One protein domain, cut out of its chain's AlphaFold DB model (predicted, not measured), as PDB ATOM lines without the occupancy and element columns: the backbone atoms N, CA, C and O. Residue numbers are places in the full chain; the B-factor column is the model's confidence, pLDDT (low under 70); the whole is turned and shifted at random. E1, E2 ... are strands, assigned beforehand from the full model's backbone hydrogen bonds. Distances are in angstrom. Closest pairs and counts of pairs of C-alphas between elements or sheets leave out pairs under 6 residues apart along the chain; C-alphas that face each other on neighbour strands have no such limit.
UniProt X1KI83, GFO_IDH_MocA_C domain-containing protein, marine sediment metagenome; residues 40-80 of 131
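Overview. This is residues 40 to 80 of the 131 residues of the protein "GFO_IDH_MocA_C domain-containing protein" of marine sediment metagenome (UniProt X1KI83). What is the main picture? A small three-stranded sheet, E1 E2 E3, is a meander, each strand the antiparallel neighbour of the one before; a loop, residues 58 to 68, joins E2 to E3, and residues 74 to 80 trail off as a tail. How is it made and shaped? The 41 printed residues hold no named helix; the class is all strand, with under half, 19, in named strands. It spans 33 by 19 by 11 A and is only just loose, close to compact, with a radius of gyration of the C-alphas of 10.9 A.

Along the chain. Where is E2? Residues 50 to 57, 19.5 A long. And its neighbours? E1, residues 42 to 47, 17.1 A, begins at C-alpha 42 (232.440, -19.857, 59.638). E3, residues 69 to 73, 12.0 A, ends at C-alpha 73 (227.219, -9.306, 53.162).

Arrangement. How do E1 and E2 stand? This hairpin is antiparallel at 172 degrees, with N 45 and O 54 within hydrogen-bond range, 2.8 A. And E2 and E3? This hairpin is antiparallel at 149 degrees, with N 55 and O 71 within hydrogen-bond range, 2.8 A.

Size, cuts and confidence. How large is it? The two farthest C-alphas, of Asn 40 and Tyr 80, are 35.3 A apart. Is it continuous? The printed part has no cut; the link E2 to E3 is long. Where is pLDDT under 70? In the printed part, at residues 48 to 50 and 75 to 80.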
ATOM      1  N   ASN A  40     235.306 -21.729  64.087       94.88
ATOM      2  CA  ASN A  40     234.935 -23.147  64.096       94.88
ATOM      3  C   ASN A  40     233.732 -23.504  63.208       94.88
ATOM      4  O   ASN A  40     233.496 -24.681  62.977       94.88
ATOM      5  N   ARG A  41     232.933 -22.516  62.791       94.44
ATOM      6  CA  ARG A  41     231.673 -22.702  62.043       94.44
ATOM      7  C   ARG A  41     231.466 -21.645  60.960       94.44
ATOM      8  O   ARG A  41     230.332 -21.367  60.559       94.44
ATOM      9  N   GLY A  42     232.535 -20.965  60.568       94.19
ATOM     10  CA  GLY A  42     232.440 -19.857  59.638       94.19
ATOM     11  C   GLY A  42     233.763 -19.161  59.393       94.19
ATOM     12  O   GLY A  42     234.684 -19.264  60.200       94.19
ATOM     13  N   THR A  43     233.803 -18.414  58.299       95.06
ATOM     14  CA  THR A  43     234.962 -17.634  57.868       95.06
ATOM     15  C   THR A  43     234.490 -16.259  57.436       95.06
ATOM     16  O   THR A  43     233.453 -16.148  56.780       95.06
ATOM     17  N   ILE A  44     235.245 -15.224  57.785       92.81
ATOM     18  CA  ILE A  44     235.047 -13.866  57.278       92.81
ATOM     19  C   ILE A  44     236.281 -13.494  56.469       92.81
ATOM     20  O   ILE A  44     237.400 -13.634  56.954       92.81
ATOM     21  N   PHE A  45     236.052 -13.002  55.260       91.69
ATOM     22  CA  PHE A  45     237.063 -12.428  54.391       91.69
ATOM     23  C   PHE A  45     236.647 -11.002  54.029       91.69
ATOM     24  O   PHE A  45     235.522 -10.754  53.578       91.69
ATOM     25  N   SER A  46     237.560 -10.060  54.233       86.81
ATOM     26  CA  SER A  46     237.359  -8.643  53.959       86.81
ATOM     27  C   SER A  46     238.526  -8.090  53.158       86.81
ATOM     28  O   SER A  46     239.685  -8.305  53.509       86.81
ATOM     29  N   HIS A  47     238.210  -7.307  52.131       81.12
ATOM     30  CA  HIS A  47     239.172  -6.521  51.370       81.12
ATOM     31  C   HIS A  47     238.604  -5.103  51.227       81.12
ATOM     32  O   HIS A  47     237.485  -4.960  50.744       81.12
ATOM     33  N   PRO A  48     239.304  -4.024  51.609       69.88
ATOM     34  CA  PRO A  48     238.697  -2.692  51.686       69.88
ATOM     35  C   PRO A  48     238.293  -2.131  50.328       69.88
ATOM     36  O   PRO A  48     237.333  -1.377  50.257       69.88
ATOM     37  N   LEU A  49     238.989  -2.508  49.248       67.25
ATOM     38  CA  LEU A  49     238.571  -2.141  47.892       67.25
ATOM     39  C   LEU A  49     237.429  -3.017  47.343       67.25
ATOM     40  O   LEU A  49     236.925  -2.721  46.266       67.25
ATOM     41  N   ASN A  50     237.032  -4.091  48.037       61.91
ATOM     42  CA  ASN A  50     235.967  -4.983  47.589       61.91
ATOM     43  C   ASN A  50     234.897  -5.105  48.678       61.91
ATOM     44  O   ASN A  50     234.981  -5.923  49.589       61.91
ATOM     45  N   GLN A  51     233.895  -4.245  48.570       70.19
ATOM     46  CA  GLN A  51     232.621  -4.382  49.265       70.19
ATOM     47  C   GLN A  51     231.695  -5.150  48.323       70.19
ATOM     48  O   GLN A  51     231.550  -4.720  47.174       70.19
ATOM     49  N   PRO A  52     231.068  -6.260  48.744       76.38
ATOM     50  CA  PRO A  52     230.760  -6.675  50.126       76.38
ATOM     51  C   PRO A  52     231.768  -7.587  50.847       76.38
ATOM     52  O   PRO A  52     232.617  -8.217  50.220       76.38
ATOM     53  N   LEU A  53     231.591  -7.737  52.173       85.88
ATOM     54  CA  LEU A  53     232.272  -8.763  52.976       85.88
ATOM     55  C   LEU A  53     231.880 -10.163  52.497       85.88
ATOM     56  O   LEU A  53     230.694 -10.452  52.318       85.88
ATOM     57  N   MET A  54     232.853 -11.061  52.374       88.94
ATOM     58  CA  MET A  54     232.585 -12.465  52.083       88.94
ATOM     59  C   MET A  54     232.522 -13.252  53.392       88.94
ATOM     60  O   MET A  54     233.465 -13.253  54.181       88.94
ATOM     61  N   VAL A  55     231.398 -13.926  53.630       91.19
ATOM     62  CA  VAL A  55     231.139 -14.657  54.873       91.19
ATOM     63  C   VAL A  55     230.678 -16.070  54.557       91.19
ATOM     64  O   VAL A  55     229.635 -16.265  53.944       91.19
ATOM     65  N   PHE A  56     231.417 -17.069  55.028       92.19
ATOM     66  CA  PHE A  56     230.936 -18.444  55.103       92.19
ATOM     67  C   PHE A  56     230.347 -18.710  56.491       92.19
ATOM     68  O   PHE A  56     230.970 -18.373  57.499       92.19
ATOM     69  N   SER A  57     229.177 -19.348  56.566       92.38
ATOM     70  CA  SER A  57     228.633 -19.838  57.837       92.38
ATOM     71  C   SER A  57     227.908 -21.171  57.701       92.38
ATOM     72  O   SER A  57     227.122 -21.382  56.777       92.38
ATOM     73  N   GLU A  58     228.117 -22.050  58.682       92.44
ATOM     74  CA  GLU A  58     227.335 -23.281  58.868       92.44
ATOM     75  C   GLU A  58     225.967 -23.027  59.527       92.44
ATOM     76  O   GLU A  58     225.123 -23.929  59.620       92.44
ATOM     77  N   LYS A  59     225.744 -21.805  60.025       87.12
ATOM     78  CA  LYS A  59     224.481 -21.370  60.622       87.12
ATOM     79  C   LYS A  59     223.715 -20.476  59.662       87.12
ATOM     80  O   LYS A  59     224.303 -19.765  58.860       87.12
ATOM     81  N   ASN A  60     222.398 -20.462  59.851       83.75
ATOM     82  CA  ASN A  60     221.519 -19.535  59.157       83.75
ATOM     83  C   ASN A  60     221.884 -18.092  59.500       83.75
ATOM     84  O   ASN A  60     221.762 -17.683  60.657       83.75
ATOM     85  N   ILE A  61     222.306 -17.333  58.492       77.50
ATOM     86  CA  ILE A  61     222.502 -15.889  58.607       77.50
ATOM     87  C   ILE A  61     221.169 -15.200  58.258       77.50
ATOM     88  O   ILE A  61     220.620 -15.436  57.179       77.50
ATOM     89  N   PRO A  62     220.608 -14.351  59.139       73.75
ATOM     90  CA  PRO A  62     219.411 -13.582  58.815       73.75
ATOM     91  C   PRO A  62     219.632 -12.709  57.573       73.75
ATOM     92  O   PRO A  62     220.638 -12.011  57.490       73.75
ATOM     93  N   LYS A  63     218.676 -12.716  56.632       72.50
ATOM     94  CA  LYS A  63     218.717 -11.947  55.368       72.50
ATOM     95  C   LYS A  63     219.827 -12.353  54.382       72.50
ATOM     96  O   LYS A  63     220.063 -11.639  53.414       72.50
ATOM     97  N   ALA A  64     220.487 -13.486  54.603       74.88
ATOM     98  CA  ALA A  64     221.445 -14.038  53.657       74.88
ATOM     99  C   ALA A  64     220.750 -14.724  52.475       74.88
ATOM    100  O   ALA A  64     219.759 -15.435  52.658       74.88
ATOM    101  N   SER A  65     221.306 -14.549  51.274       74.44
ATOM    102  CA  SER A  65     220.829 -15.211  50.054       74.44
ATOM    103  C   SER A  65     220.968 -16.732  50.132       74.44
ATOM    104  O   SER A  65     220.165 -17.458  49.552       74.44
ATOM    105  N   ILE A  66     221.973 -17.219  50.864       79.50
ATOM    106  CA  ILE A  66     222.212 -18.640  51.102       79.50
ATOM    107  C   ILE A  66     222.129 -18.896  52.615       79.50
ATOM    108  O   ILE A  66     222.994 -18.415  53.348       79.50
ATOM    109  N   PRO A  67     221.139 -19.667  53.112       72.44
ATOM    110  CA  PRO A  67     220.978 -19.907  54.547       72.44
ATOM    111  C   PRO A  67     222.248 -20.455  55.206       72.44
ATOM    112  O   PRO A  67     222.690 -19.920  56.213       72.44
ATOM    113  N   LYS A  68     222.893 -21.461  54.607       83.50
ATOM    114  CA  LYS A  68     224.192 -21.991  55.043       83.50
ATOM    115  C   LYS A  68     225.134 -22.030  53.855       83.50
ATOM    116  O   LYS A  68     224.798 -22.643  52.845       83.50
ATOM    117  N   GLY A  69     226.296 -21.403  53.968       85.56
ATOM    118  CA  GLY A  69     227.255 -21.315  52.873       85.56
ATOM    119  C   GLY A  69     227.870 -19.931  52.729       85.56
ATOM    120  O   GLY A  69     227.887 -19.141  53.675       85.56
ATOM    121  N   ILE A  70     228.413 -19.675  51.541       88.50
ATOM    122  CA  ILE A  70     229.099 -18.429  51.205       88.50
ATOM    123  C   ILE A  70     228.060 -17.353  50.905       88.50
ATOM    124  O   ILE A  70     227.215 -17.514  50.031       88.50
ATOM    125  N   ASN A  71     228.156 -16.242  51.615       86.00
ATOM    126  CA  ASN A  71     227.306 -15.083  51.453       86.00
ATOM    127  C   ASN A  71     228.148 -13.836  51.244       86.00
ATOM    128  O   ASN A  71     229.219 -13.673  51.828       86.00
ATOM    129  N   LEU A  72     227.614 -12.944  50.425       84.88
ATOM    130  CA  LEU A  72     228.123 -11.602  50.241       84.88
ATOM    131  C   LEU A  72     227.286 -10.669  51.113       84.88
ATOM    132  O   LEU A  72     226.100 -10.465  50.855       84.88
ATOM    133  N   VAL A  73     227.887 -10.167  52.187       79.94
ATOM    134  CA  VAL A  73     227.219  -9.306  53.162       79.94
ATOM    135  C   VAL A  73     227.605  -7.863  52.874       79.94
ATOM    136  O   VAL A  73     228.676  -7.393  53.261       79.94
ATOM    137  N   SER A  74     226.717  -7.169  52.165       74.12
ATOM    138  CA  SER A  74     226.771  -5.717  52.022       74.12
ATOM    139  C   SER A  74     226.123  -5.075  53.239       74.12
ATOM    140  O   SER A  74     225.029  -5.463  53.652       74.12
ATOM    141  N   PHE A  75     226.761  -4.053  53.781       68.81
ATOM    142  CA  PHE A  75     226.079  -3.066  54.606       68.81
ATOM    143  C   PHE A  75     225.636  -1.906  53.704       68.81
ATOM    144  O   PHE A  75     226.236  -1.692  52.649       68.81
ATOM    145  N   GLU A  76     224.542  -1.221  54.061       59.12
ATOM    146  CA  GLU A  76     224.028  -0.098  53.264       59.12
ATOM    147  C   GLU A  76     225.136   0.906  52.926       59.12
ATOM    148  O   GLU A  76     226.092   1.054  53.696       59.12
ATOM    149  N   PRO A  77     225.054   1.564  51.759       50.22
ATOM    150  CA  PRO A  77     226.223   2.142  51.145       50.22
ATOM    151  C   PRO A  77     226.664   3.368  51.939       50.22
ATOM    152  O   PRO A  77     226.081   4.444  51.833       50.22
ATOM    153  N   TRP A  78     227.790   3.243  52.634       48.03
ATOM    154  CA  TRP A  78     228.612   4.368  53.084       48.03
ATOM    155  C   TRP A  78     229.326   5.035  51.892       48.03
ATOM    156  O   TRP A  78     230.455   5.493  52.012       48.03
ATOM    157  N   LEU A  79     228.665   5.096  50.725       45.25
ATOM    158  CA  LEU A  79     229.210   5.507  49.425       45.25
ATOM    159  C   LEU A  79     229.763   6.945  49.401       45.25
ATOM    160  O   LEU A  79     230.344   7.336  48.397       45.25
ATOM    161  N   TYR A  80     229.614   7.721  50.479       45.44
ATOM    162  CA  TYR A  80     230.048   9.119  50.541       45.44
ATOM    163  C   TYR A  80     230.609   9.581  51.895       45.44
ATOM    164  O   TYR A  80     230.997  10.740  52.009       45.44
TER     165      TYR A  80